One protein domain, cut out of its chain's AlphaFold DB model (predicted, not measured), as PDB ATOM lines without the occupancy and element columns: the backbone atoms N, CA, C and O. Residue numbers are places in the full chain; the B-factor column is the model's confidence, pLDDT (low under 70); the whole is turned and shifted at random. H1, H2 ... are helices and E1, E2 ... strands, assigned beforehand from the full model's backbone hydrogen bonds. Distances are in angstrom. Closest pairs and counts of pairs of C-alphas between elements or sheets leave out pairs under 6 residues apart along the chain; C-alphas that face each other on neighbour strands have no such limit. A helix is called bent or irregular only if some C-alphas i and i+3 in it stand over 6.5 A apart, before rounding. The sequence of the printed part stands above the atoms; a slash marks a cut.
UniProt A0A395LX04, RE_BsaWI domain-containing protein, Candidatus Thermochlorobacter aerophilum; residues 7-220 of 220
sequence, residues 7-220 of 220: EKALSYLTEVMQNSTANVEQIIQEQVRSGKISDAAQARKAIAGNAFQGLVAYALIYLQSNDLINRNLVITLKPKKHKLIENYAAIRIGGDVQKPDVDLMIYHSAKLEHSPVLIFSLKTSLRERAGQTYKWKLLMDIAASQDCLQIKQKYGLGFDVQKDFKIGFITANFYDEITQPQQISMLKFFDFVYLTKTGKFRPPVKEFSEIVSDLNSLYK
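AT A GLANCE: This is residues 7 to 220 of the 220 residues of the protein "RE_BsaWI domain-containing protein" of Candidatus Thermochlorobacter aerophilum (UniProt A0A395LX04). What is the main picture? A strongly twisted six-stranded sheet forms the core of three layers, with H1, H3 and H8 on one face and H5 on the other. H2 lies at one end of the long axis; H6 and the small hairpin E2-E3 lie toward the other. What is it made of? The printed part has 214 residues with eight named helices and eight named strands, class mixed, in the order H1 H2 H3 E1 H4 E2 E3 E4 E5 H5 H6 E6 H7 E7 E8 H8. It is compact, with a radius of gyration of the C-alphas of 18.4 A and spans of 55 by 41 by 35 A.

HOW THE PARTS SIT: How do the strands pair? Edge strand E1 (residues 73 to 77) is antiparallel to E4 (104 to 108), N 74 to O 107 2.8 A, and E4 forms an antiparallel hairpin with E5 (117 to 123), N 106 to O 118 2.9 A. Parallel pairs follow: E5 with E6 (165 to 171), N 168 to O 119 2.8 A; E6 with E7 (192 to 195), N 169 to O 192 2.8 A; E7 with edge strand E8 (205 to 207), N 195 to O 206 2.9 A. Hairpin E2 (91 to 93) and E3 (96 to 98) is antiparallel, N 91 to O 98 2.8 A. Which helices are on the large sheet? H3 (40 to 65) and H8 (208 to 218) are on the same face, at heights of 8.3 A and 8.6 A; H5 (127 to 144) is on the opposite face at 10.1 A, over E5 and E6. H1 (8 to 19) is on the sheet and touches H3, opposite ways at a shallow tilt of 23 degrees, closest C-alphas Leu 10 and Ala 59, 6.9 A. H4 (83 to 88) and H7 (181 to 187) only graze it. What of the rest? H2 (21 to 33) touches H3, C-alphas of Ile 28 and Ala 40 6.4 A apart; H6 (149 to 155) only just touches H5, only at the corner, with 3 pairs of C-alphas within 8 A. E5, H5 H6, E6 and E6, H7, E7 are strand-helix-strand units, parallel neighbour strands with helices between, with right-handed crossovers. O i to N i+4 pairs are within hydrogen-bond range throughout H2, H3, H4, H6 and H7, but in 4 of 8 for H1, 11 of 14 for H5 and 5 of 7 for H8.

IN THESE COORDINATES: Where are the ends? H1 begins at C-alpha 8 (135.809, 210.721, 150.957), and H8 ends at C-alpha 218 (143.488, 193.836, 157.107). Which elements are long? H3 measures 36.1 A, H5 27.2 A, E6 19.7 A and E5 19.5 A; H1, 17.7 A, is irregular, with C-alphas 11 and 14 7.6 A apart.

THE WHOLE: How large is it? The two C-alphas farthest apart, of Ser 34 and Asp 147, are 58.3 A apart. Is it continuous and sure? The printed part has no cut and no long link; mean pLDDT of the printed part is 91.3, under 70 at residues 160 to 162.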
ATOM      1  N   GLU A   7     139.890 209.954 150.089       92.44
ATOM      2  CA  GLU A   7     139.122 208.800 150.544       92.44
ATOM      3  C   GLU A   7     137.619 209.090 150.606       92.44
ATOM      4  O   GLU A   7     136.810 208.214 150.307       92.44
ATOM      5  N   LYS A   8     137.222 210.329 150.926       93.44
ATOM      6  CA  LYS A   8     135.809 210.721 150.957       93.44
ATOM      7  C   LYS A   8     135.194 210.769 149.568       93.44
ATOM      8  O   LYS A   8     134.023 210.428 149.442       93.44
ATOM      9  N   ALA A   9     135.979 211.058 148.529       93.62
ATOM     10  CA  ALA A   9     135.509 211.029 147.143       93.62
ATOM     11  C   ALA A   9     134.993 209.640 146.708       93.62
ATOM     12  O   ALA A   9     134.133 209.555 145.832       93.62
ATOM     13  N   LEU A  10     135.436 208.554 147.358       96.25
ATOM     14  CA  LEU A  10     134.895 207.207 147.133       96.25
ATOM     15  C   LEU A  10     133.381 207.129 147.394       96.25
ATOM     16  O   LEU A  10     132.653 206.436 146.681       96.25
ATOM     17  N   SER A  11     132.881 207.868 148.383       96.44
ATOM     18  CA  SER A  11     131.451 207.924 148.696       96.44
ATOM     19  C   SER A  11     130.649 208.788 147.709       96.44
ATOM     20  O   SER A  11     129.447 208.922 147.888       96.44
ATOM     21  N   TYR A  12     131.270 209.359 146.671       96.56
ATOM     22  CA  TYR A  12     130.606 210.200 145.662       96.56
ATOM     23  C   TYR A  12     130.667 209.611 144.244       96.56
ATOM     24  O   TYR A  12     130.201 210.236 143.292       96.56
ATOM     25  N   LEU A  13     131.193 208.390 144.058       97.12
ATOM     26  CA  LEU A  13     131.312 207.801 142.715       97.12
ATOM     27  C   LEU A  13     129.951 207.599 142.033       97.12
ATOM     28  O   LEU A  13     129.870 207.651 140.806       97.12
ATOM     29  N   THR A  14     128.873 207.412 142.804       96.81
ATOM     30  CA  THR A  14     127.530 207.365 142.215       96.81
ATOM     31  C   THR A  14     127.131 208.698 141.584       96.81
ATOM     32  O   THR A  14     126.575 208.706 140.486       96.81
ATOM     33  N   GLU A  15     127.435 209.816 142.240       96.19
ATOM     34  CA  GLU A  15     127.128 211.152 141.723       96.19
ATOM     35  C   GLU A  15     127.921 211.434 140.442       96.19
ATOM     36  O   GLU A  15     127.356 211.870 139.441       96.19
ATOM     37  N   VAL A  16     129.209 211.068 140.424       95.81
ATOM     38  CA  VAL A  16     130.062 211.158 139.225       95.81
ATOM     39  C   VAL A  16     129.431 210.421 138.037       95.81
ATOM     40  O   VAL A  16     129.384 210.947 136.920       95.81
ATOM     41  N   MET A  17     128.903 209.217 138.270       95.75
ATOM     42  CA  MET A  17     128.195 208.472 137.232       95.75
ATOM     43  C   MET A  17     126.907 209.163 136.781       95.75
ATOM     44  O   MET A  17     126.658 209.242 135.579       95.75
ATOM     45  N   GLN A  18     126.093 209.660 137.716       95.19
ATOM     46  CA  GLN A  18     124.830 210.331 137.397       95.19
ATOM     47  C   GLN A  18     125.068 211.584 136.553       95.19
ATOM     48  O   GLN A  18     124.424 211.740 135.513       95.19
ATOM     49  N   ASN A  19     126.062 212.393 136.918       96.00
ATOM     50  CA  ASN A  19     126.441 213.610 136.197       96.00
ATOM     51  C   ASN A  19     126.951 213.324 134.774       96.00
ATOM     52  O   ASN A  19     126.836 214.167 133.890       96.00
ATOM     53  N   SER A  20     127.458 212.115 134.521       94.12
ATOM     54  CA  SER A  20     127.939 211.697 133.199       94.12
ATOM     55  C   SER A  20     126.833 211.151 132.282       94.12
ATOM     56  O   SER A  20     127.086 210.896 131.105       94.12
ATOM     57  N   THR A  21     125.605 210.965 132.788       94.12
ATOM     58  CA  THR A  21     124.523 210.262 132.070       94.12
ATOM     59  C   THR A  21     124.173 210.914 130.734       94.12
ATOM     60  O   THR A  21     124.047 210.211 129.735       94.12
ATOM     61  N   ALA A  22     124.046 212.245 130.694       94.88
ATOM     62  CA  ALA A  22     123.662 212.965 129.479       94.88
ATOM     63  C   ALA A  22     124.717 212.826 128.368       94.88
ATOM     64  O   ALA A  22     124.377 212.506 127.229       94.88
ATOM     65  N   ASN A  23     126.000 212.969 128.717       95.62
ATOM     66  CA  ASN A  23     127.108 212.817 127.771       95.62
ATOM     67  C   ASN A  23     127.191 211.382 127.235       95.62
ATOM     68  O   ASN A  23     127.382 211.169 126.040       95.62
ATOM     69  N   VAL A  24     127.006 210.384 128.107       94.81
ATOM     70  CA  VAL A  24     126.970 208.972 127.698       94.81
ATOM     71  C   VAL A  24     125.791 208.697 126.765       94.81
ATOM     72  O   VAL A  24     125.964 208.010 125.760       94.81
ATOM     73  N   GLU A  25     124.606 209.238 127.056       95.94
ATOM     74  CA  GLU A  25     123.432 209.086 126.192       95.94
ATOM     75  C   GLU A  25     123.680 209.692 124.808       95.94
ATOM     76  O   GLU A  25     123.385 209.045 123.804       95.94
ATOM     77  N   GLN A  26     124.283 210.882 124.739       96.56
ATOM     78  CA  GLN A  26     124.639 211.507 123.467       96.56
ATOM     79  C   GLN A  26     125.549 210.595 122.632       96.56
ATOM     80  O   GLN A  26     125.238 210.320 121.472       96.56
ATOM     81  N   ILE A  27     126.613 210.056 123.239       96.12
ATOM     82  CA  ILE A  27     127.536 209.134 122.564       96.12
ATOM     83  C   ILE A  27     126.788 207.893 122.061       96.12
ATOM     84  O   ILE A  27     126.977 207.484 120.917       96.12
ATOM     85  N   ILE A  28     125.915 207.292 122.877       95.50
ATOM     86  CA  ILE A  28     125.142 206.107 122.471       95.50
ATOM     87  C   ILE A  28     124.262 206.426 121.261       95.50
ATOM     88  O   ILE A  28     124.258 205.659 120.300       95.50
ATOM     89  N   GLN A  29     123.555 207.556 121.274       96.12
ATOM     90  CA  GLN A  29     122.684 207.950 120.167       96.12
ATOM     91  C   GLN A  29     123.470 208.227 118.880       96.12
ATOM     92  O   GLN A  29     123.031 207.833 117.801       96.12
ATOM     93  N   GLU A  30     124.649 208.843 118.971       96.06
ATOM     94  CA  GLU A  30     125.552 209.015 117.826       96.06
ATOM     95  C   GLU A  30     125.995 207.663 117.247       96.06
ATOM     96  O   GLU A  30     125.931 207.452 116.033       96.06
ATOM     97  N   GLN A  31     126.370 206.706 118.104       95.81
ATOM     98  CA  GLN A  31     126.752 205.366 117.653       95.81
ATOM     99  C   GLN A  31     125.578 204.604 117.019       95.81
ATOM    100  O   GLN A  31     125.782 203.927 116.008       95.81
ATOM    101  N   VAL A  32     124.357 204.751 117.544       95.94
ATOM    102  CA  VAL A  32     123.137 204.173 116.955       95.94
ATOM    103  C   VAL A  32     122.858 204.762 115.573       95.94
ATOM    104  O   VAL A  32     122.666 204.012 114.620       95.94
ATOM    105  N   ARG A  33     122.920 206.094 115.420       95.81
ATOM    106  CA  ARG A  33     122.738 206.762 114.116       95.81
ATOM    107  C   ARG A  33     123.783 206.323 113.089       95.81
ATOM    108  O   ARG A  33     123.471 206.218 111.911       95.81
ATOM    109  N   SER A  34     125.007 206.045 113.538       95.75
ATOM    110  CA  SER A  34     126.090 205.535 112.685       95.75
ATOM    111  C   SER A  34     125.991 204.037 112.352       95.75
ATOM    112  O   SER A  34     126.860 203.515 111.660       95.75
ATOM    113  N   GLY A  35     124.977 203.326 112.864       94.75
ATOM    114  CA  GLY A  35     124.771 201.889 112.638       94.75
ATOM    115  C   GLY A  35     125.725 200.967 113.409       94.75
ATOM    116  O   GLY A  35     125.671 199.754 113.237       94.75
ATOM    117  N   LYS A  36     126.587 201.511 114.279       93.94
ATOM    118  CA  LYS A  36     127.554 200.735 115.080       93.94
ATOM    119  C   LYS A  36     126.925 200.032 116.283       93.94
ATOM    120  O   LYS A  36     127.495 199.072 116.796       93.94
ATOM    121  N   ILE A  37     125.775 200.516 116.751       93.56
ATOM    122  CA  ILE A  37     125.000 199.927 117.847       93.56
ATOM    123  C   ILE A  37     123.561 199.745 117.371       93.56
ATOM    124  O   ILE A  37     122.941 200.699 116.911       93.56
ATOM    125  N   SER A  38     123.019 198.539 117.528       90.31
ATOM    126  CA  SER A  38     121.625 198.220 117.196       90.31
ATOM    127  C   SER A  38     120.670 198.347 118.389       90.31
ATOM    128  O   SER A  38     119.497 198.651 118.197       90.31
ATOM    129  N   ASP A  39     121.160 198.157 119.621       93.75
ATOM    130  CA  ASP A  39     120.360 198.232 120.849       93.75
ATOM    131  C   ASP A  39     120.952 199.239 121.851       93.75
ATOM    132  O   ASP A  39     121.881 198.953 122.617       93.75
ATOM    133  N   ALA A  40     120.363 200.436 121.880       93.94
ATOM    134  CA  ALA A  40     120.730 201.497 122.815       93.94
ATOM    135  C   ALA A  40     120.481 201.118 124.288       93.94
ATOM    136  O   ALA A  40     121.199 201.571 125.183       93.94
ATOM    137  N   ALA A  41     119.453 200.318 124.583       93.00
ATOM    138  CA  ALA A  41     119.114 199.936 125.951       93.00
ATOM    139  C   ALA A  41     120.124 198.926 126.511       93.00
ATOM    140  O   ALA A  41     120.548 199.047 127.667       93.00
ATOM    141  N   GLN A  42     120.550 197.960 125.698       91.19
ATOM    142  CA  GLN A  42     121.629 197.045 126.061       91.19
ATOM    143  C   GLN A  42     122.966 197.784 126.202       91.19
ATOM    144  O   GLN A  42     123.670 197.570 127.194       91.19
ATOM    145  N   ALA A  43     123.280 198.707 125.284       94.44
ATOM    146  CA  ALA A  43     124.488 199.529 125.354       94.44
ATOM    147  C   ALA A  43     124.557 200.342 126.656       94.44
ATOM    148  O   ALA A  43     125.563 200.281 127.363       94.44
ATOM    149  N   ARG A  44     123.462 201.014 127.042       94.31
ATOM    150  CA  ARG A  44     123.359 201.748 128.317       94.31
ATOM    151  C   ARG A  44     123.698 200.878 129.523       94.31
ATOM    152  O   ARG A  44     124.513 201.267 130.358       94.31
ATOM    153  N   LYS A  45     123.097 199.686 129.611       91.81
ATOM    154  CA  LYS A  45     123.328 198.749 130.725       91.81
ATOM    155  C   LYS A  45     124.793 198.311 130.793       91.81
ATOM    156  O   LYS A  45     125.376 198.302 131.876       91.81
ATOM    157  N   ALA A  46     125.381 197.969 129.646       92.19
ATOM    158  CA  ALA A  46     126.770 197.533 129.562       92.19
ATOM    159  C   ALA A  46     127.750 198.658 129.927       92.19
ATOM    160  O   ALA A  46     128.671 198.436 130.715       92.19
ATOM    161  N   ILE A  47     127.536 199.868 129.402       94.38
ATOM    162  CA  ILE A  47     128.376 201.038 129.683       94.38
ATOM    163  C   ILE A  47     128.305 201.399 131.164       94.38
ATOM    164  O   ILE A  47     129.351 201.517 131.791       94.38
ATOM    165  N   ALA A  48     127.109 201.491 131.753       94.12
ATOM    166  CA  ALA A  48     126.963 201.834 133.166       94.12
ATOM    167  C   ALA A  48     127.686 200.832 134.084       94.12
ATOM    168  O   ALA A  48     128.417 201.238 134.987       94.12
ATOM    169  N   GLY A  49     127.530 199.525 133.839       94.31
ATOM    170  CA  GLY A  49     128.218 198.493 134.620       94.31
ATOM    171  C   GLY A  49     129.741 198.560 134.483       94.31
ATOM    172  O   GLY A  49     130.454 198.563 135.484       94.31
ATOM    173  N   ASN A  50     130.246 198.671 133.251       95.38
ATOM    174  CA  ASN A  50     131.685 198.737 132.991       95.38
ATOM    175  C   ASN A  50     132.324 200.025 133.521       95.38
ATOM    176  O   ASN A  50     133.416 199.971 134.086       95.38
ATOM    177  N   ALA A  51     131.648 201.165 133.363       96.31
ATOM    178  CA  ALA A  51     132.109 202.450 133.869       96.31
ATOM    179  C   ALA A  51     132.185 202.441 135.397       96.31
ATOM    180  O   ALA A  51     133.196 202.862 135.946       96.31
ATOM    181  N   PHE A  52     131.176 201.889 136.081       97.50
ATOM    182  CA  PHE A  52     131.202 201.758 137.538       97.50
ATOM    183  C   PHE A  52     132.394 200.925 138.018       97.50
ATOM    184  O   PHE A  52     133.137 201.335 138.906       97.50
ATOM    185  N   GLN A  53     132.608 199.771 137.383       97.19
ATOM    186  CA  GLN A  53     133.721 198.877 137.684       97.19
ATOM    187  C   GLN A  53     135.081 199.558 137.498       97.19
ATOM    188  O   GLN A  53     135.925 199.521 138.395       97.19
ATOM    189  N   GLY A  54     135.274 200.213 136.351       97.69
ATOM    190  CA  GLY A  54     136.490 200.961 136.055       97.69
ATOM    191  C   GLY A  54     136.714 202.121 137.024       97.69
ATOM    192  O   GLY A  54     137.828 202.297 137.507       97.69
ATOM    193  N   LEU A  55     135.657 202.864 137.359       97.44
ATOM    194  CA  LEU A  55     135.720 204.011 138.262       97.44
ATOM    195  C   LEU A  55     136.120 203.600 139.684       97.44
ATOM    196  O   LEU A  55     136.986 204.238 140.279       97.44
ATOM    197  N   VAL A  56     135.547 202.513 140.209       98.31
ATOM    198  CA  VAL A  56     135.927 201.953 141.516       98.31
ATOM    199  C   VAL A  56     137.405 201.551 141.532       98.31
ATOM    200  O   VAL A  56     138.137 201.957 142.434       98.31
ATOM    201  N   ALA A  57     137.862 200.793 140.529       98.00
ATOM    202  CA  ALA A  57     139.258 200.361 140.451       98.00
ATOM    203  C   ALA A  57     140.218 201.555 140.333       98.00
ATOM    204  O   ALA A  57     141.195 201.633 141.076       98.00
ATOM    205  N   TYR A  58     139.909 202.510 139.451       97.56
ATOM    206  CA  TYR A  58     140.688 203.733 139.272       97.56
ATOM    207  C   TYR A  58     140.809 204.525 140.576       97.56
ATOM    208  O   TYR A  58     141.910 204.925 140.950       97.56
ATOM    209  N   ALA A  59     139.702 204.713 141.298       97.62
ATOM    210  CA  ALA A  59     139.710 205.471 142.540       97.62
ATOM    211  C   ALA A  59     140.600 204.811 143.607       97.62
ATOM    212  O   ALA A  59     141.390 205.496 144.252       97.62
ATOM    213  N   LEU A  60     140.557 203.482 143.749       97.81
ATOM    214  CA  LEU A  60     141.445 202.762 144.669       97.81
ATOM    215  C   LEU A  60     142.922 202.866 144.257       97.81
ATOM    216  O   LEU A  60     143.777 203.112 145.107       97.81
ATOM    217  N   ILE A  61     143.227 202.741 142.960       96.69
ATOM    218  CA  ILE A  61     144.593 202.899 142.430       96.69
ATOM    219  C   ILE A  61     145.112 204.324 142.671       96.69
ATOM    220  O   ILE A  61     146.273 204.517 143.041       96.69
ATOM    221  N   TYR A  62     144.253 205.333 142.515       96.62
ATOM    222  CA  TYR A  62     144.589 206.723 142.807       96.62
ATOM    223  C   TYR A  62     144.945 206.920 144.285       96.62
ATOM    224  O   TYR A  62     145.946 207.569 144.598       96.62
ATOM    225  N   LEU A  63     144.168 206.338 145.205       96.31
ATOM    226  CA  LEU A  63     144.455 206.397 146.642       96.31
ATOM    227  C   LEU A  63     145.752 205.666 147.005       96.31
ATOM    228  O   LEU A  63     146.544 206.189 147.790       96.31
ATOM    229  N   GLN A  64     146.009 204.505 146.399       95.81
ATOM    230  CA  GLN A  64     147.270 203.779 146.552       95.81
ATOM    231  C   GLN A  64     148.469 204.608 146.069       95.81
ATOM    232  O   GLN A  64     149.461 204.735 146.785       95.81
ATOM    233  N   SER A  65     148.356 205.241 144.898       95.12
ATOM    234  CA  SER A  65     149.388 206.136 144.341       95.12
ATOM    235  C   SER A  65     149.646 207.365 145.222       95.12
ATOM    236  O   SER A  65     150.661 208.041 145.082       95.12
ATOM    237  N   ASN A  66     148.721 207.655 146.140       94.75
ATOM    238  CA  ASN A  66     148.779 208.755 147.088       94.75
ATOM    239  C   ASN A  66     149.094 208.325 148.529       94.75
ATOM    240  O   ASN A  66     148.949 209.168 149.418       94.75
ATOM    241  N   ASP A  67     149.538 207.085 148.751       94.19
ATOM    242  CA  ASP A  67     149.931 206.547 150.065       94.19
ATOM    243  C   ASP A  67     148.794 206.432 151.084       94.19
ATOM    244  O   ASP A  67     149.035 206.347 152.286       94.19
ATOM    245  N   LEU A  68     147.542 206.418 150.620       94.75
ATOM    246  CA  LEU A  68     146.379 206.214 151.489       94.75
ATOM    247  C   LEU A  68     146.030 204.727 151.649       94.75
ATOM    248  O   LEU A  68     145.394 204.343 152.628       94.75
ATOM    249  N   ILE A  69     146.464 203.898 150.698       94.69
ATOM    250  CA  ILE A  69     146.325 202.439 150.699       94.69
ATOM    251  C   ILE A  69     147.721 201.834 150.521       94.69
ATOM    252  O   ILE A  69     148.534 202.363 149.760       94.69
ATOM    253  N   ASN A  70     147.997 200.718 151.199       93.19
ATOM    254  CA  ASN A  70     149.269 199.998 151.111       93.19
ATOM    255  C   ASN A  70     149.679 199.721 149.640       93.19
ATOM    256  O   ASN A  70     148.941 199.099 148.870       93.19
ATOM    257  N   ARG A  71     150.882 200.174 149.250       93.56
ATOM    258  CA  ARG A  71     151.438 200.038 147.886       93.56
ATOM    259  C   ARG A  71     151.704 198.594 147.457       93.56
ATOM    260  O   ARG A  71     151.798 198.326 146.266       93.56
ATOM    261  N   ASN A  72     151.806 197.667 148.405       94.50
ATOM    262  CA  ASN A  72     152.000 196.247 148.115       94.50
ATOM    263  C   ASN A  72     150.689 195.514 147.803       94.50
ATOM    264  O   ASN A  72     150.714 194.317 147.511       94.50
ATOM    265  N   LEU A  73     149.542 196.194 147.874       96.50
ATOM    266  CA  LEU A  73     148.283 195.622 147.417       96.50
ATOM    267  C   LEU A  73     148.221 195.647 145.893       96.50
ATOM    268  O   LEU A  73     148.482 196.655 145.250       96.50
ATOM    269  N   VAL A  74     147.838 194.530 145.302       96.31
ATOM    270  CA  VAL A  74     147.504 194.445 143.888       96.31
ATOM    271  C   VAL A  74     146.001 194.626 143.765       96.31
ATOM    272  O   VAL A  74     145.245 193.929 144.437       96.31
ATOM    273  N   ILE A  75     145.575 195.560 142.916       96.69
ATOM    274  CA  ILE A  75     144.168 195.852 142.625       96.69
ATOM    275  C   ILE A  75     143.903 195.421 141.182       96.69
ATOM    276  O   ILE A  75     144.343 196.080 140.240       96.69
ATOM    277  N   THR A  76     143.187 194.312 140.996       94.81
ATOM    278  CA  THR A  76     142.960 193.715 139.672       94.81
ATOM    279  C   THR A  76     141.487 193.752 139.300       94.81
ATOM    280  O   THR A  76     140.647 193.157 139.977       94.81
ATOM    281  N   LEU A  77     141.171 194.405 138.179       95.00
ATOM    282  CA  LEU A  77     139.820 194.463 137.627       95.00
ATOM    283  C   LEU A  77     139.534 193.255 136.718       95.00
ATOM    284  O   LEU A  77     140.368 192.876 135.899       95.00
ATOM    285  N   LYS A  78     138.340 192.663 136.844       91.94
ATOM    286  CA  LYS A  78     137.849 191.499 136.075       91.94
ATOM    287  C   LYS A  78     138.837 190.314 135.994       91.94
ATOM    288  O   LYS A  78     139.083 189.792 134.903       91.94
ATOM    289  N   PRO A  79     139.373 189.817 137.123       90.69
ATOM    290  CA  PRO A  79     140.406 188.775 137.173       90.69
ATOM    291  C   PRO A  79     139.872 187.352 136.905       90.69
ATOM    292  O   PRO A  79     140.280 186.396 137.561       90.69
ATOM    293  N   LYS A  80     138.969 187.164 135.935       78.50
ATOM    294  CA  LYS A  80     138.253 185.888 135.715       78.50
ATOM    295  C   LYS A  80     139.167 184.681 135.457       78.50
ATOM    296  O   LYS A  80     138.793 183.558 135.771       78.50
ATOM    297  N   LYS A  81     140.353 184.913 134.885       83.62
ATOM    298  CA  LYS A  81     141.380 183.892 134.593       83.62
ATOM    299  C   LYS A  81     142.615 184.017 135.493       83.62
ATOM    300  O   LYS A  81     143.700 183.569 135.138       83.62
ATOM    301  N   HIS A  82     142.497 184.711 136.621       88.06
ATOM    302  CA  HIS A  82     143.628 184.894 137.519       88.06
ATOM    303  C   HIS A  82     143.915 183.603 138.282       88.06
ATOM    304  O   HIS A  82     143.008 183.046 138.895       88.06
ATOM    305  N   LYS A  83     145.182 183.169 138.316       87.25
ATOM    306  CA  LYS A  83     145.596 181.889 138.917       87.25
ATOM    307  C   LYS A  83     145.085 181.687 140.348       87.25
ATOM    308  O   LYS A  83     144.675 180.589 140.684       87.25
ATOM    309  N   LEU A  84     145.034 182.741 141.170       86.06
ATOM    310  CA  LEU A  84     144.467 182.647 142.529       86.06
ATOM    311  C   LEU A  84     142.996 182.198 142.538       86.06
ATOM    312  O   LEU A  84     142.610 181.401 143.384       86.06
ATOM    313  N   ILE A  85     142.183 182.681 141.594       84.62
ATOM    314  CA  ILE A  85     140.779 182.270 141.474       84.62
ATOM    315  C   ILE A  85     140.696 180.827 140.984       84.62
ATOM    316  O   ILE A  85     139.910 180.043 141.507       84.62
ATOM    317  N   GLU A  86     141.518 180.468 139.997       84.00
ATOM    318  CA  GLU A  86     141.519 179.118 139.427       84.00
ATOM    319  C   GLU A  86     141.968 178.063 140.432       84.00
ATOM    320  O   GLU A  86     141.372 176.991 140.487       84.00
ATOM    321  N   ASN A  87     142.974 178.388 141.239       80.94
ATOM    322  CA  ASN A  87     143.586 177.453 142.170       80.94
ATOM    323  C   ASN A  87     142.799 177.325 143.474       80.94
ATOM    324  O   ASN A  87     142.787 176.247 144.054       80.94
ATOM    325  N   TYR A  88     142.175 178.411 143.948       78.75
ATOM    326  CA  TYR A  88     141.712 178.474 145.339       78.75
ATOM    327  C   TYR A  88     140.248 178.882 145.517       78.75
ATOM    328  O   TYR A  88     139.702 178.703 146.598       78.75
ATOM    329  N   ALA A  89     139.597 179.428 144.486       82.00
ATOM    330  CA  ALA A  89     138.184 179.813 144.553       82.00
ATOM    331  C   ALA A  89     137.286 178.952 143.648       82.00
ATOM    332  O   ALA A  89     136.069 179.141 143.624       82.00
ATOM    333  N   ALA A  90     137.868 178.018 142.892       85.81
ATOM    334  CA  ALA A  90     137.129 177.088 142.054       85.81
ATOM    335  C   ALA A  90     136.520 175.961 142.901       85.81
ATOM    336  O   ALA A  90     137.216 175.285 143.655       85.81
ATOM    337  N   ILE A  91     135.218 175.741 142.745       85.62
ATOM    338  CA  ILE A  91     134.450 174.733 143.476       85.62
ATOM    339  C   ILE A  91     134.040 173.648 142.488       85.62
ATOM    340  O   ILE A  91     133.443 173.944 141.449       85.62
ATOM    341  N   ARG A  92     134.354 172.389 142.803       88.00
ATOM    342  CA  ARG A  92     133.835 171.238 142.058       88.00
ATOM    343  C   ARG A  92     132.426 170.940 142.547       88.00
ATOM    344  O   ARG A  92     132.208 170.862 143.754       88.00
ATOM    345  N   ILE A  93     131.487 170.783 141.624       88.00
ATOM    346  CA  ILE A  93     130.095 170.434 141.914       88.00
ATOM    347  C   ILE A  93     129.736 169.255 141.017       88.00
ATOM    348  O   ILE A  93     129.537 169.424 139.813       88.00
ATOM    349  N   GLY A  94     129.706 168.050 141.587       86.38
ATOM    350  CA  GLY A  94     129.586 166.826 140.798       86.38
ATOM    351  C   GLY A  94     130.755 166.691 139.815       86.38
ATOM    352  O   GLY A  94     131.905 166.591 140.237       86.38
ATOM    353  N   GLY A  95     130.461 166.694 138.511       84.75
ATOM    354  CA  GLY A  95     131.466 166.613 137.441       84.75
ATOM    355  C   GLY A  95     132.003 167.961 136.941       84.75
ATOM    356  O   GLY A  95     132.983 167.975 136.200       84.75
ATOM    357  N   ASP A  96     131.395 169.081 137.341       89.31
ATOM    358  CA  ASP A  96     131.710 170.408 136.804       89.31
ATOM    359  C   ASP A  96     132.577 171.243 137.750       89.31
ATOM    360  O   ASP A  96     132.578 171.059 138.970       89.31
ATOM    361  N   VAL A  97     133.284 172.227 137.183       87.88
ATOM    362  CA  VAL A  97     134.053 173.226 137.937       87.88
ATOM    363  C   VAL A  97     133.419 174.599 137.778       87.88
ATOM    364  O   VAL A  97     133.249 175.114 136.674       87.88
ATOM    365  N   GLN A  98     133.116 175.219 138.910       86.50
ATOM    366  CA  GLN A  98     132.450 176.505 139.006       86.50
ATOM    367  C   GLN A  98     133.378 177.537 139.663       86.50
ATOM    368  O   GLN A  98     134.036 177.244 140.658       86.50
ATOM    369  N   LYS A  99     133.464 178.747 139.092       85.38
ATOM    370  CA  LYS A  99     134.308 179.855 139.581       85.38
ATOM    371  C   LYS A  99     133.437 181.061 139.949       85.38
ATOM    372  O   LYS A  99     132.496 181.340 139.202       85.38
ATOM    373  N   PRO A 100     133.756 181.803 141.024       83.12
ATOM    374  CA  PRO A 100     133.008 182.999 141.402       83.12
ATOM    375  C   PRO A 100     133.024 184.067 140.304       83.12
ATOM    376  O   PRO A 100     134.011 184.231 139.582       83.12
ATOM    377  N   ASP A 101     131.944 184.848 140.222       79.75
ATOM    378  CA  ASP A 101     131.920 186.063 139.402       79.75
ATOM    379  C   ASP A 101     132.650 187.194 140.139       79.75
ATOM    380  O   ASP A 101     132.105 187.829 141.044       79.75
ATOM    381  N   VAL A 102     133.913 187.411 139.767       89.00
ATOM    382  CA  VAL A 102     134.788 188.420 140.375       89.00
ATOM    383  C   VAL A 102     134.907 189.635 139.466       89.00
ATOM    384  O   VAL A 102     135.467 189.548 138.369       89.00
ATOM    385  N   ASP A 103     134.427 190.781 139.948       94.56
ATOM    386  CA  ASP A 103     134.549 192.059 139.244       94.56
ATOM    387  C   ASP A 103     135.842 192.791 139.642       94.56
ATOM    388  O   ASP A 103     136.476 193.422 138.798       94.56
ATOM    389  N   LEU A 104     136.274 192.666 140.900       96.56
ATOM    390  CA  LEU A 104     137.502 193.259 141.432       96.56
ATOM    391  C   LEU A 104     138.140 192.312 142.452       96.56
ATOM    392  O   LEU A 104     137.440 191.720 143.268       96.56
ATOM    393  N   MET A 105     139.463 192.185 142.428       96.19
ATOM    394  CA  MET A 105     140.219 191.422 143.419       96.19
ATOM    395  C   MET A 105     141.336 192.278 144.004       96.19
ATOM    396  O   MET A 105     142.015 192.991 143.265       96.19
ATOM    397  N   ILE A 106     141.517 192.187 145.320       96.81
ATOM    398  CA  ILE A 106     142.573 192.879 146.060       96.81
ATOM    399  C   ILE A 106     143.346 191.852 146.882       96.81
ATOM    400  O   ILE A 106     142.748 191.045 147.591       96.81
ATOM    401  N   TYR A 107     144.671 191.857 146.776       95.50
ATOM    402  CA  TYR A 107     145.532 190.949 147.534       95.50
ATOM    403  C   TYR A 107     146.919 191.548 147.749       95.50
ATOM    404  O   TYR A 107     147.368 192.383 146.971       95.50
ATOM    405  N   HIS A 108     147.630 191.103 148.782       94.62
ATOM    406  CA  HIS A 108     149.004 191.539 149.018       94.62
ATOM    407  C   HIS A 108     149.977 190.769 148.114       94.62
ATOM    408  O   HIS A 108     149.984 189.543 148.134       94.62
ATOM    409  N   SER A 109     150.839 191.462 147.366       90.56
ATOM    410  CA  SER A 109     151.780 190.842 146.416       90.56
ATOM    411  C   SER A 109     152.815 189.930 147.089       90.56
ATOM    412  O   SER A 109     153.050 188.823 146.620       90.56
ATOM    413  N   ALA A 110     153.408 190.383 148.199       86.38
ATOM    414  CA  ALA A 110     154.474 189.662 148.904       86.38
ATOM    415  C   ALA A 110     154.014 188.754 150.063       86.38
ATOM    416  O   ALA A 110     154.711 187.806 150.403       86.38
ATOM    417  N   LYS A 111     152.862 189.023 150.689       86.06
ATOM    418  CA  LYS A 111     152.365 188.289 151.868       86.06
ATOM    419  C   LYS A 111     151.132 187.460 151.538       86.06
ATOM    420  O   LYS A 111     150.208 187.391 152.340       86.06
ATOM    421  N   LEU A 112     151.096 186.860 150.346       82.38
ATOM    422  CA  LEU A 112     149.931 186.101 149.911       82.38
ATOM    423  C   LEU A 112     149.518 185.108 150.995       82.38
ATOM    424  O   LEU A 112     148.384 185.175 151.437       82.38
ATOM    425  N   GLU A 113     150.400 184.217 151.451       82.25
ATOM    426  CA  GLU A 113     150.118 183.136 152.424       82.25
ATOM    427  C   GLU A 113     149.482 183.586 153.744       82.25
ATOM    428  O   GLU A 113     148.641 182.865 154.272       82.25
ATOM    429  N   HIS A 114     149.791 184.792 154.217       85.50
ATOM    430  CA  HIS A 114     149.367 185.292 155.530       85.50
ATOM    431  C   HIS A 114     148.370 186.446 155.449       85.50
ATOM    432  O   HIS A 114     148.136 187.139 156.437       85.50
ATOM    433  N   SER A 115     147.816 186.715 154.271       90.44
ATOM    434  CA  SER A 115     146.866 187.801 154.083       90.44
ATOM    435  C   SER A 115     145.666 187.335 153.265       90.44
ATOM    436  O   SER A 115     145.822 186.524 152.344       90.44
ATOM    437  N   PRO A 116     144.462 187.843 153.579       92.56
ATOM    438  CA  PRO A 116     143.272 187.452 152.850       92.56
ATOM    439  C   PRO A 116     143.346 187.915 151.393       92.56
ATOM    440  O   PRO A 116     144.012 188.902 151.059       92.56
ATOM    441  N   VAL A 117     142.619 187.229 150.519       93.56
ATOM    442  CA  VAL A 117     142.312 187.713 149.169       93.56
ATOM    443  C   VAL A 117     140.893 188.263 149.192       93.56
ATOM    444  O   VAL A 117     139.944 187.527 149.457       93.56
ATOM    445  N   LEU A 118     140.733 189.557 148.919       95.06
ATOM    446  CA  LEU A 118     139.410 190.160 148.812       95.06
ATOM    447  C   LEU A 118     138.898 190.011 147.387       95.06
ATOM    448  O   LEU A 118     139.593 190.337 146.424       95.06
ATOM    449  N   ILE A 119     137.658 189.567 147.263       93.38
ATOM    450  CA  ILE A 119     136.915 189.484 146.013       93.38
ATOM    451  C   ILE A 119     135.694 190.377 146.158       93.38
ATOM    452  O   ILE A 119     134.918 190.213 147.091       93.38
ATOM    453  N   PHE A 120     135.492 191.290 145.218       95.06
ATOM    454  CA  PHE A 120     134.322 192.150 145.183       95.06
ATOM    455  C   PHE A 120     133.500 191.909 143.924       95.06
ATOM    456  O   PHE A 120     134.031 191.856 142.809       95.06
ATOM    457  N   SER A 121     132.185 191.848 144.107       94.38
ATOM    458  CA  SER A 121     131.237 192.083 143.023       94.38
ATOM    459  C   SER A 121     130.802 193.543 143.032       94.38
ATOM    460  O   SER A 121     130.476 194.112 144.077       94.38
ATOM    461  N   LEU A 122     130.818 194.155 141.852       95.62
ATOM    462  CA  LEU A 122     130.608 195.583 141.653       95.62
ATOM    463  C   LEU A 122     129.357 195.778 140.801       95.62
ATOM    464  O   LEU A 122     129.390 195.558 139.585       95.62
ATOM    465  N   LYS A 123     128.241 196.173 141.417       93.94
ATOM    466  CA  LYS A 123     126.946 196.265 140.724       93.94
ATOM    467  C   LYS A 123     126.343 197.665 140.859       93.94
ATOM    468  O   LYS A 123     126.360 198.264 141.921       93.94
ATOM    469  N   THR A 124     125.761 198.196 139.789       94.38
ATOM    470  CA  THR A 124     125.081 199.506 139.822       94.38
ATOM    471  C   THR A 124     123.690 199.448 140.475       94.38
ATOM    472  O   THR A 124     123.182 200.454 140.970       94.38
ATOM    473  N   SER A 125     123.087 198.258 140.498       91.25
ATOM    474  CA  SER A 125     121.777 197.929 141.074       91.25
ATOM    475  C   SER A 125     121.838 196.550 141.732       91.25
ATOM    476  O   SER A 125     122.609 195.705 141.268       91.25
ATOM    477  N   LEU A 126     121.003 196.285 142.737       86.25
ATOM    478  CA  LEU A 126     121.017 195.006 143.454       86.25
ATOM    479  C   LEU A 126     120.190 193.935 142.733       86.25
ATOM    480  O   LEU A 126     120.774 192.928 142.331       86.25
ATOM    481  N   ARG A 127     118.897 194.181 142.476       80.44
ATOM    482  CA  ARG A 127     117.934 193.292 141.786       80.44
ATOM    483  C   ARG A 127     118.236 191.787 141.949       80.44
ATOM    484  O   ARG A 127     118.613 191.331 143.024       80.44
ATOM    485  N   GLU A 128     118.084 190.997 140.888       76.62
ATOM    486  CA  GLU A 128     118.434 189.572 140.852       76.62
ATOM    487  C   GLU A 128     119.955 189.320 140.867       76.62
ATOM    488  O   GLU A 128     120.422 188.223 141.177       76.62
ATOM    489  N   ARG A 129     120.751 190.341 140.532       72.88
ATOM    490  CA  ARG A 129     122.200 190.223 140.299       72.88
ATOM    491  C   ARG A 129     122.994 190.060 141.583       72.88
ATOM    492  O   ARG A 129     123.974 189.320 141.604       72.88
ATOM    493  N   ALA A 130     122.564 190.710 142.655       77.75
ATOM    494  CA  ALA A 130     123.154 190.514 143.969       77.75
ATOM    495  C   ALA A 130     122.873 189.092 144.501       77.75
ATOM    496  O   ALA A 130     123.746 188.500 145.136       77.75
ATOM    497  N   GLY A 131     121.748 188.478 144.103       81.38
ATOM    498  CA  GLY A 131     121.439 187.069 144.383       81.38
ATOM    499  C   GLY A 131     122.475 186.098 143.813       81.38
ATOM    500  O   GLY A 131     122.845 185.123 144.466       81.38
ATOM    501  N   GLN A 132     123.022 186.396 142.630       81.62
ATOM    502  CA  GLN A 132     124.098 185.590 142.042       81.62
ATOM    503  C   GLN A 132     125.381 185.652 142.876       81.62
ATOM    504  O   GLN A 132     126.045 184.631 143.040       81.62
ATOM    505  N   THR A 133     125.722 186.824 143.423       83.88
ATOM    506  CA  THR A 133     126.913 186.982 144.276       83.88
ATOM    507  C   THR A 133     126.717 186.315 145.634       83.88
ATOM    508  O   THR A 133     127.595 185.600 146.109       83.88
ATOM    509  N   TYR A 134     125.538 186.486 146.231       86.62
ATOM    510  CA  TYR A 134     125.178 185.853 147.497       86.62
ATOM    511  C   TYR A 134     125.284 184.324 147.413       86.62
ATOM    512  O   TYR A 134     125.871 183.698 148.296       86.62
ATOM    513  N   LYS A 135     124.815 183.727 146.307       88.75
ATOM    514  CA  LYS A 135     124.958 182.288 146.049       88.75
ATOM    515  C   LYS A 135     126.418 181.831 146.135       88.75
ATOM    516  O   LYS A 135     126.682 180.771 146.694       88.75
ATOM    517  N   TRP A 136     127.358 182.611 145.597       87.19
ATOM    518  CA  TRP A 136     128.783 182.269 145.650       87.19
ATOM    519  C   TRP A 136     129.338 182.296 147.063       87.19
ATOM    520  O   TRP A 136     130.048 181.368 147.435       87.19
ATOM    521  N   LYS A 137     128.985 183.313 147.853       88.94
ATOM    522  CA  LYS A 137     129.401 183.387 149.256       88.94
ATOM    523  C   LYS A 137     128.885 182.200 150.053       88.94
ATOM    524  O   LYS A 137     129.675 181.513 150.687       88.94
ATOM    525  N   LEU A 138     127.595 181.894 149.924       90.06
ATOM    526  CA  LEU A 138     127.002 180.741 150.591       90.06
ATOM    527  C   LEU A 138     127.673 179.428 150.161       90.06
ATOM    528  O   LEU A 138     127.972 178.585 151.000       90.06
ATOM    529  N   LEU A 139     127.930 179.254 148.862       88.75
ATOM    530  CA  LEU A 139     128.579 178.051 148.352       88.75
ATOM    531  C   LEU A 139     130.016 177.919 148.869       88.75
ATOM    532  O   LEU A 139     130.405 176.820 149.247       88.75
ATOM    533  N   MET A 140     130.783 179.012 148.925       86.81
ATOM    534  CA  MET A 140     132.127 179.015 149.510       86.81
ATOM    535  C   MET A 140     132.100 178.693 151.004       86.81
ATOM    536  O   MET A 140     132.891 177.866 151.445       86.81
ATOM    537  N   ASP A 141     131.165 179.267 151.762       88.38
ATOM    538  CA  ASP A 141     131.022 178.995 153.197       88.38
ATOM    539  C   ASP A 141     130.659 177.531 153.458       88.38
ATOM    540  O   ASP A 141     131.288 176.869 154.282       88.38
ATOM    541  N   ILE A 142     129.693 176.992 152.708       90.12
ATOM    542  CA  ILE A 142     129.318 175.573 152.771       90.12
ATOM    543  C   ILE A 142     130.515 174.700 152.416       90.12
ATOM    544  O   ILE A 142     130.787 173.719 153.102       90.12
ATOM    545  N   ALA A 143     131.225 175.037 151.341       85.88
ATOM    546  CA  ALA A 143     132.347 174.261 150.847       85.88
ATOM    547  C   ALA A 143     133.539 174.276 151.819       85.88
ATOM    548  O   ALA A 143     134.205 173.250 151.981       85.88
ATOM    549  N   ALA A 144     133.761 175.392 152.516       82.75
ATOM    550  CA  ALA A 144     134.819 175.551 153.507       82.75
ATOM    551  C   ALA A 144     134.466 174.996 154.897       82.75
ATOM    552  O   ALA A 144     135.354 174.574 155.633       82.75
ATOM    553  N   SER A 145     133.182 174.952 155.251       86.81
ATOM    554  CA  SER A 145     132.721 174.532 156.579       86.81
ATOM    555  C   SER A 145     132.883 173.032 156.823       86.81
ATOM    556  O   SER A 145     132.523 172.216 155.974       86.81
ATOM    557  N   GLN A 146     133.362 172.639 158.004       85.56
ATOM    558  CA  GLN A 146     133.386 171.230 158.420       85.56
ATOM    559  C   GLN A 146     131.992 170.709 158.809       85.56
ATOM    560  O   GLN A 146     131.731 169.516 158.700       85.56
ATOM    561  N   ASP A 147     131.058 171.596 159.153       91.00
ATOM    562  CA  ASP A 147     129.725 171.218 159.637       91.00
ATOM    563  C   ASP A 147     128.754 170.869 158.497       91.00
ATOM    564  O   ASP A 147     127.678 170.313 158.709       91.00
ATOM    565  N   CYS A 148     129.120 171.175 157.249       91.12
ATOM    566  CA  CYS A 148     128.248 171.009 156.085       91.12
ATOM    567  C   CYS A 148     128.466 169.697 155.309       91.12
ATOM    568  O   CYS A 148     128.075 169.615 154.143       91.12
ATOM    569  N   LEU A 149     129.057 168.657 155.914       89.62
ATOM    570  CA  LEU A 149     129.395 167.395 155.229       89.62
ATOM    571  C   LEU A 149     128.210 166.762 154.481       89.62
ATOM    572  O   LEU A 149     128.365 166.363 153.329       89.62
ATOM    573  N   GLN A 150     127.021 166.730 155.086       93.62
ATOM    574  CA  GLN A 150     125.824 166.165 154.447       93.62
ATOM    575  C   GLN A 150     125.426 166.934 153.176       93.62
ATOM    576  O   GLN A 150     125.101 166.335 152.151       93.62
ATOM    577  N   ILE A 151     125.494 168.271 153.214       92.00
ATOM    578  CA  ILE A 151     125.198 169.128 152.057       92.00
ATOM    579  C   ILE A 151     126.270 168.938 150.980       92.00
ATOM    580  O   ILE A 151     125.935 168.813 149.801       92.00
ATOM    581  N   LYS A 152     127.546 168.859 151.376       91.56
ATOM    582  CA  LYS A 152     128.652 168.604 150.448       91.56
ATOM    583  C   LYS A 152     128.471 167.282 149.714       91.56
ATOM    584  O   LYS A 152     128.556 167.264 148.493       91.56
ATOM    585  N   GLN A 153     128.155 166.204 150.428       91.75
ATOM    586  CA  GLN A 153     127.924 164.890 149.824       91.75
ATOM    587  C   GLN A 153     126.723 164.901 148.874       91.75
ATOM    588  O   GLN A 153     126.840 164.427 147.748       91.75
ATOM    589  N   LYS A 154     125.601 165.509 149.284       93.19
ATOM    590  CA  LYS A 154     124.380 165.593 148.466       93.19
ATOM    591  C   LYS A 154     124.624 166.207 147.085       93.19
ATOM    592  O   LYS A 154     124.038 165.751 146.109       93.19
ATOM    593  N   TYR A 155     125.450 167.249 147.011       89.75
ATOM    594  CA  TYR A 155     125.723 167.976 145.765       89.75
ATOM    595  C   TYR A 155     127.093 167.650 145.152       89.75
ATOM    596  O   TYR A 155     127.495 168.300 144.188       89.75
ATOM    597  N   GLY A 156     127.824 166.673 145.704       88.62
ATOM    598  CA  GLY A 156     129.180 166.341 145.262       88.62
ATOM    599  C   GLY A 156     130.129 167.542 145.311       88.62
ATOM    600  O   GLY A 156     130.857 167.781 144.349       88.62
ATOM    601  N   LEU A 157     130.069 168.342 146.382       88.50
ATOM    602  CA  LEU A 157     130.895 169.537 146.543       88.50
ATOM    603  C   LEU A 157     132.319 169.147 146.942       88.50
ATOM    604  O   LEU A 157     132.551 168.656 148.047       88.50
ATOM    605  N   GLY A 158     133.268 169.412 146.049       80.81
ATOM    606  CA  GLY A 158     134.699 169.303 146.308       80.81
ATOM    607  C   GLY A 158     135.336 170.685 146.326       80.81
ATOM    608  O   GLY A 158     135.238 171.427 145.346       80.81
ATOM    609  N   PHE A 159     136.006 171.035 147.421       77.19
ATOM    610  CA  PHE A 159     136.669 172.328 147.549       77.19
ATOM    611  C   PHE A 159     137.949 172.206 148.356       77.19
ATOM    612  O   PHE A 159     137.957 171.598 149.424       77.19
ATOM    613  N   ASP A 160     139.019 172.782 147.820       67.50
ATOM    614  CA  ASP A 160     140.322 172.828 148.467       67.50
ATOM    615  C   ASP A 160     140.556 174.259 148.960       67.50
ATOM    616  O   ASP A 160     140.994 175.138 148.212       67.50
ATOM    617  N   VAL A 161     140.154 174.527 150.206       63.62
ATOM    618  CA  VAL A 161     140.297 175.854 150.817       63.62
ATOM    619  C   VAL A 161     141.752 176.037 151.233       63.62
ATOM    620  O   VAL A 161     142.110 175.856 152.393       63.62
ATOM    621  N   GLN A 162     142.612 176.424 150.302       67.25
ATOM    622  CA  GLN A 162     143.992 176.771 150.661       67.25
ATOM    623  C   GLN A 162     144.157 178.263 150.969       67.25
ATOM    624  O   GLN A 162     145.260 178.720 151.274       67.25
ATOM    625  N   LYS A 163     143.077 179.056 150.868       76.50
ATOM    626  CA  LYS A 163     143.152 180.507 151.017       76.50
ATOM    627  C   LYS A 163     141.983 181.129 151.761       76.50
ATOM    628  O   LYS A 163     140.833 180.812 151.481       76.50
ATOM    629  N   ASP A 164     142.298 182.078 152.642       87.06
ATOM    630  CA  ASP A 164     141.305 182.964 153.250       87.06
ATOM    631  C   ASP A 164     140.808 183.974 152.206       87.06
ATOM    632  O   ASP A 164     141.472 184.971 151.904       87.06
ATOM    633  N   PHE A 165     139.655 183.682 151.611       88.88
ATOM    634  CA  PHE A 165     138.931 184.629 150.775       88.88
ATOM    635  C   PHE A 165     137.913 185.390 151.610       88.88
ATOM    636  O   PHE A 165     137.124 184.789 152.338       88.88
ATOM    637  N   LYS A 166     137.870 186.709 151.428       92.00
ATOM    638  CA  LYS A 166     136.751 187.535 151.888       92.00
ATOM    639  C   LYS A 166     135.979 188.039 150.684       92.00
ATOM    640  O   LYS A 166     136.573 188.537 149.725       92.00
ATOM    641  N   ILE A 167     134.661 187.929 150.733       92.19
ATOM    642  CA  ILE A 167     133.776 188.352 149.654       92.19
ATOM    643  C   ILE A 167     133.068 189.629 150.069       92.19
ATOM    644  O   ILE A 167     132.360 189.672 151.074       92.19
ATOM    645  N   GLY A 168     133.229 190.661 149.256       94.44
ATOM    646  CA  GLY A 168     132.546 191.925 149.422       94.44
ATOM    647  C   GLY A 168     131.622 192.277 148.265       94.44
ATOM    648  O   GLY A 168     131.672 191.716 147.167       94.44
ATOM    649  N   PHE A 169     130.792 193.278 148.513       95.31
ATOM    650  CA  PHE A 169     129.869 193.840 147.545       95.31
ATOM    651  C   PHE A 169     129.992 195.363 147.545       95.31
ATOM    652  O   PHE A 169     129.900 195.995 148.596       95.31
ATOM    653  N   ILE A 170     130.204 195.967 146.378       96.94
ATOM    654  CA  ILE A 170     130.235 197.428 146.227       96.94
ATOM    655  C   ILE A 170     129.142 197.813 145.240       96.94
ATOM    656  O   ILE A 170     129.040 197.241 144.151       96.94
ATOM    657  N   THR A 171     128.313 198.788 145.612       96.31
ATOM    658  CA  THR A 171     127.185 199.196 144.776       96.31
ATOM    659  C   THR A 171     126.985 200.703 144.686       96.31
ATOM    660  O   THR A 171     127.281 201.460 145.612       96.31
ATOM    661  N   ALA A 172     126.493 201.141 143.526       96.31
ATOM    662  CA  ALA A 172     125.979 202.497 143.334       96.31
ATOM    663  C   ALA A 172     124.540 202.636 143.854       96.31
ATOM    664  O   ALA A 172     124.098 203.731 144.190       96.31
ATOM    665  N   ASN A 173     123.803 201.521 143.938       94.50
ATOM    666  CA  ASN A 173     122.422 201.478 144.409       94.50
ATOM    667  C   ASN A 173     121.557 202.576 143.762       94.50
ATOM    668  O   ASN A 173     120.967 203.422 144.443       94.50
ATOM    669  N   PHE A 174     121.535 202.617 142.424       93.06
ATOM    670  CA  PHE A 174     120.836 203.680 141.691       93.06
ATOM    671  C   PHE A 174     119.340 203.758 142.006       93.06
ATOM    672  O   PHE A 174     118.784 204.849 141.963       93.06
ATOM    673  N   TYR A 175     118.715 202.631 142.355       90.94
ATOM    674  CA  TYR A 175     117.271 202.523 142.593       90.94
ATOM    675  C   TYR A 175     116.889 202.433 144.080       90.94
ATOM    676  O   TYR A 175     115.773 202.040 144.396       90.94
ATOM    677  N   ASP A 176     117.816 202.758 144.981       91.12
ATOM    678  CA  ASP A 176     117.627 202.730 146.437       91.12
ATOM    679  C   ASP A 176     117.078 201.409 147.026       91.12
ATOM    680  O   ASP A 176     116.285 201.360 147.966       91.12
ATOM    681  N   GLU A 177     117.534 200.291 146.467       90.62
ATOM    682  CA  GLU A 177     117.041 198.942 146.751       90.62
ATOM    683  C   GLU A 177     117.517 198.405 148.106       90.62
ATOM    684  O   GLU A 177     116.919 197.476 148.639       90.62
ATOM    685  N   ILE A 178     118.564 198.991 148.700       89.81
ATOM    686  CA  ILE A 178     119.075 198.585 150.025       89.81
ATOM    687  C   ILE A 178     118.072 198.824 151.159       89.81
ATOM    688  O   ILE A 178     118.247 198.300 152.255       89.81
ATOM    689  N   THR A 179     117.031 199.621 150.915       88.25
ATOM    690  CA  THR A 179     115.930 199.837 151.861       88.25
ATOM    691  C   THR A 179     114.983 198.636 151.920       88.25
ATOM    692  O   THR A 179     114.246 198.473 152.894       88.25
ATOM    693  N   GLN A 180     115.022 197.757 150.913       90.06
ATOM    694  CA  GLN A 180     114.150 196.595 150.831       90.06
ATOM    695  C   GLN A 180     114.642 195.474 151.764       90.06
ATOM    696  O   GLN A 180     115.806 195.066 151.670       90.06
ATOM    697  N   PRO A 181     113.767 194.890 152.611       89.94
ATOM    698  CA  PRO A 181     114.150 193.868 153.592       89.94
ATOM    699  C   PRO A 181     114.877 192.649 153.007       89.94
ATOM    700  O   PRO A 181     115.800 192.122 153.630       89.94
ATOM    701  N   GLN A 182     114.491 192.204 151.810       88.12
ATOM    702  CA  GLN A 182     115.137 191.067 151.145       88.12
ATOM    703  C   GLN A 182     116.568 191.407 150.717       88.12
ATOM    704  O   GLN A 182     117.491 190.634 150.972       88.12
ATOM    705  N   GLN A 183     116.763 192.590 150.131       89.62
ATOM    706  CA  GLN A 183     118.064 193.043 149.648       89.62
ATOM    707  C   GLN A 183     119.033 193.261 150.812       89.62
ATOM    708  O   GLN A 183     120.139 192.726 150.801       89.62
ATOM    709  N   ILE A 184     118.603 193.956 151.870       89.06
ATOM    710  CA  ILE A 184     119.452 194.169 153.051       89.06
ATOM    711  C   ILE A 184     119.783 192.864 153.781       89.06
ATOM    712  O   ILE A 184     120.896 192.706 154.276       89.06
ATOM    713  N   SER A 185     118.854 191.902 153.826       89.19
ATOM    714  CA  SER A 185     119.108 190.601 154.458       89.19
ATOM    715  C   SER A 185     120.121 189.780 153.670       89.19
ATOM    716  O   SER A 185     121.008 189.180 154.263       89.19
ATOM    717  N   MET A 186     120.041 189.806 152.342       90.62
ATOM    718  CA  MET A 186     121.024 189.163 151.474       90.62
ATOM    719  C   MET A 186     122.420 189.786 151.613       90.62
ATOM    720  O   MET A 186     123.421 189.077 151.568       90.62
ATOM    721  N   LEU A 187     122.510 191.102 151.824       92.50
ATOM    722  CA  LEU A 187     123.795 191.773 152.013       92.50
ATOM    723  C   LEU A 187     124.543 191.300 153.274       92.50
ATOM    724  O   LEU A 187     125.765 191.397 153.313       92.50
ATOM    725  N   LYS A 188     123.848 190.738 154.277       92.44
ATOM    726  CA  LYS A 188     124.455 190.238 155.531       92.44
ATOM    727  C   LYS A 188     125.397 189.054 155.353       92.44
ATOM    728  O   LYS A 188     126.136 188.743 156.277       92.44
ATOM    729  N   PHE A 189     125.351 188.384 154.209       91.69
ATOM    730  CA  PHE A 189     126.230 187.252 153.943       91.69
ATOM    731  C   PHE A 189     127.635 187.681 153.522       91.69
ATOM    732  O   PHE A 189     128.568 186.894 153.659       91.69
ATOM    733  N   PHE A 190     127.799 188.900 153.005       93.62
ATOM    734  CA  PHE A 190     129.102 189.402 152.581       93.62
ATOM    735  C   PHE A 190     129.927 189.878 153.773       93.62
ATOM    736  O   PHE A 190     129.393 190.468 154.711       93.62
ATOM    737  N   ASP A 191     131.241 189.683 153.690       94.69
ATOM    738  CA  ASP A 191     132.194 190.163 154.693       94.69
ATOM    739  C   ASP A 191     132.284 191.697 154.682       94.69
ATOM    740  O   ASP A 191     132.480 192.330 155.717       94.69
ATOM    741  N   PHE A 192     132.098 192.303 153.502       96.25
ATOM    742  CA  PHE A 192     132.122 193.751 153.307       96.25
ATOM    743  C   PHE A 192     130.995 194.206 152.389       96.25
ATOM    744  O   PHE A 192     130.789 193.634 151.318       96.25
ATOM    745  N   VAL A 193     130.305 195.287 152.748       96.69
ATOM    746  CA  VAL A 193     129.290 195.895 151.885       96.69
ATOM    747  C   VAL A 193     129.458 197.402 151.870       96.69
ATOM    748  O   VAL A 193     129.304 198.054 152.899       96.69
ATOM    749  N   TYR A 194     129.725 197.958 150.692       97.81
ATOM    750  CA  TYR A 194     129.971 199.383 150.527       97.81
ATOM    751  C   TYR A 194     129.004 200.039 149.546       97.81
ATOM    752  O   TYR A 194     128.711 199.506 148.469       97.81
ATOM    753  N   LEU A 195     128.575 201.250 149.895       97.31
ATOM    754  CA  LEU A 195     127.806 202.130 149.030       97.31
ATOM    755  C   LEU A 195     128.658 203.309 148.572       97.31
ATOM    756  O   LEU A 195     129.261 204.010 149.381       97.31
ATOM    757  N   THR A 196     128.662 203.583 147.270       97.50
ATOM    758  CA  THR A 196     129.385 204.737 146.694       97.50
ATOM    759  C   THR A 196     128.561 206.035 146.729       97.50
ATOM    760  O   THR A 196     128.619 206.848 145.804       97.50
ATOM    761  N   LYS A 197     127.766 206.181 147.798       95.19
ATOM    762  CA  LYS A 197     126.956 207.348 148.167       95.19
ATOM    763  C   LYS A 197     127.231 207.677 149.630       95.19
ATOM    764  O   LYS A 197     127.410 206.762 150.432       95.19
ATOM    765  N   THR A 198     127.191 208.953 149.990       93.81
ATOM    766  CA  THR A 198     127.195 209.380 151.392       93.81
ATOM    767  C   THR A 198     125.836 209.153 152.041       93.81
ATOM    768  O   THR A 198     124.803 209.330 151.392       93.81
ATOM    769  N   GLY A 199     125.815 208.818 153.328       90.06
ATOM    770  CA  GLY A 199     124.564 208.667 154.063       90.06
ATOM    771  C   GLY A 199     124.691 207.860 155.347       90.06
ATOM    772  O   GLY A 199     125.738 207.312 155.681       90.06
ATOM    773  N   LYS A 200     123.581 207.775 156.084       87.88
ATOM    774  CA  LYS A 200     123.469 206.900 157.255       87.88
ATOM    775  C   LYS A 200     122.863 205.573 156.824       87.88
ATOM    776  O   LYS A 200     121.658 205.491 156.589       87.88
ATOM    777  N   PHE A 201     123.694 204.543 156.740       91.19
ATOM    778  CA  PHE A 201     123.262 203.205 156.356       91.19
ATOM    779  C   PHE A 201     123.149 202.285 157.567       91.19
ATOM    780  O   PHE A 201     123.801 202.478 158.593       91.19
ATOM    781  N   ARG A 202     122.268 201.289 157.459       90.31
ATOM    782  CA  ARG A 202     122.143 200.241 158.472       90.31
ATOM    783  C   ARG A 202     123.155 199.131 158.177       90.31
ATOM    784  O   ARG A 202     123.363 198.822 157.000       90.31
ATOM    785  N   PRO A 203     123.714 198.476 159.212       91.00
ATOM    786  CA  PRO A 203     124.538 197.292 159.018       91.00
ATOM    787  C   PRO A 203     123.846 196.253 158.115       91.00
ATOM    788  O   PRO A 203     122.631 196.051 158.236       91.00
ATOM    789  N   PRO A 204     124.596 195.595 157.213       94.31
ATOM    790  CA  PRO A 204     126.064 195.588 157.109       94.31
ATOM    791  C   PRO A 204     126.650 196.696 156.209       94.31
ATOM    792  O   PRO A 204     127.844 196.682 155.925       94.31
ATOM    793  N   VAL A 205     125.825 197.619 155.709       96.50
ATOM    794  CA  VAL A 205     126.223 198.586 154.679       96.50
ATOM    795  C   VAL A 205     127.034 199.729 155.288       96.50
ATOM    796  O   VAL A 205     126.592 200.363 156.245       96.50
ATOM    797  N   LYS A 206     128.188 200.012 154.683       97.00
ATOM    798  CA  LYS A 206     129.092 201.119 155.012       97.00
ATOM    799  C   LYS A 206     129.217 202.097 153.851       97.00
ATOM    800  O   LYS A 206     128.949 201.758 152.695       97.00
ATOM    801  N   GLU A 207     129.684 203.303 154.141       97.19
ATOM    802  CA  GLU A 207     130.144 204.203 153.086       97.19
ATOM    803  C   GLU A 207     131.398 203.644 152.405       97.19
ATOM    804  O   GLU A 207     132.274 203.087 153.065       97.19
ATOM    805  N   PHE A 208     131.540 203.833 151.090       98.00
ATOM    806  CA  PHE A 208     132.705 203.304 150.376       98.00
ATOM    807  C   PHE A 208     134.027 203.911 150.849       98.00
ATOM    808  O   PHE A 208     135.047 203.235 150.787       98.00
ATOM    809  N   SER A 209     134.022 205.125 151.410       96.94
ATOM    810  CA  SER A 209     135.221 205.699 152.039       96.94
ATOM    811  C   SER A 209     135.822 204.828 153.155       96.94
ATOM    812  O   SER A 209     137.033 204.864 153.371       96.94
ATOM    813  N   GLU A 210     135.017 203.993 153.823       97.19
ATOM    814  CA  GLU A 210     135.484 203.113 154.899       97.19
ATOM    815  C   GLU A 210     136.388 201.974 154.405       97.19
ATOM    816  O   GLU A 210     137.174 201.448 155.195       97.19
ATOM    817  N   ILE A 211     136.371 201.650 153.102       97.75
ATOM    818  CA  ILE A 211     137.239 200.601 152.545       97.75
ATOM    819  C   ILE A 211     138.722 200.884 152.803       97.75
ATOM    820  O   ILE A 211     139.501 199.956 152.973       97.75
ATOM    821  N   VAL A 212     139.127 202.155 152.863       96.94
ATOM    822  CA  VAL A 212     140.523 202.533 153.112       96.94
ATOM    823  C   VAL A 212     140.961 202.080 154.502       96.94
ATOM    824  O   VAL A 212     142.029 201.490 154.654       96.94
ATOM    825  N   SER A 213     140.117 202.310 155.510       95.88
ATOM    826  CA  SER A 213     140.376 201.859 156.879       95.88
ATOM    827  C   SER A 213     140.374 200.335 156.964       95.88
ATOM    828  O   SER A 213     141.280 199.757 157.565       95.88
ATOM    829  N   ASP A 214     139.399 199.683 156.329       96.81
ATOM    830  CA  ASP A 214     139.281 198.224 156.345       96.81
ATOM    831  C   ASP A 214     140.500 197.566 155.662       96.81
ATOM    832  O   ASP A 214     141.113 196.667 156.237       96.81
ATOM    833  N   LEU A 215     140.952 198.073 154.507       96.62
ATOM    834  CA  LEU A 215     142.172 197.607 153.831       96.62
ATOM    835  C   LEU A 215     143.423 197.809 154.692       96.62
ATOM    836  O   LEU A 215     144.216 196.883 154.856       96.62
ATOM    837  N   ASN A 216     143.597 198.997 155.271       94.19
ATOM    838  CA  ASN A 216     144.753 199.279 156.120       94.19
ATOM    839  C   ASN A 216     144.742 198.446 157.406       94.19
ATOM    840  O   ASN A 216     145.805 198.152 157.943       94.19
ATOM    841  N   SER A 217     143.569 198.045 157.901       93.88
ATOM    842  CA  SER A 217     143.462 197.154 159.053       93.88
ATOM    843  C   SER A 217     143.770 195.698 158.708       93.88
ATOM    844  O   SER A 217     144.415 195.018 159.501       93.88
ATOM    845  N   LEU A 218     143.312 195.223 157.549       93.75
ATOM    846  CA  LEU A 218     143.488 193.836 157.107       93.75
ATOM    847  C   LEU A 218     144.920 193.520 156.667       93.75
ATOM    848  O   LEU A 218     145.359 192.383 156.810       93.75
ATOM    849  N   TYR A 219     145.638 194.507 156.129       92.00
ATOM    850  CA  TYR A 219     146.948 194.320 155.494       92.00
ATOM    851  C   TYR A 219     148.081 195.082 156.195       92.00
ATOM    852  O   TYR A 219     148.955 195.644 155.523       92.00
ATOM    853  N   LYS A 220     148.046 195.125 157.533       79.69
ATOM    854  CA  LYS A 220     149.133 195.679 158.355       79.69
ATOM    855  C   LYS A 220     150.460 194.922 158.177       79.69
ATOM    856  O   LYS A 220     150.477 193.704 157.873       79.69
TER     857      LYS A 220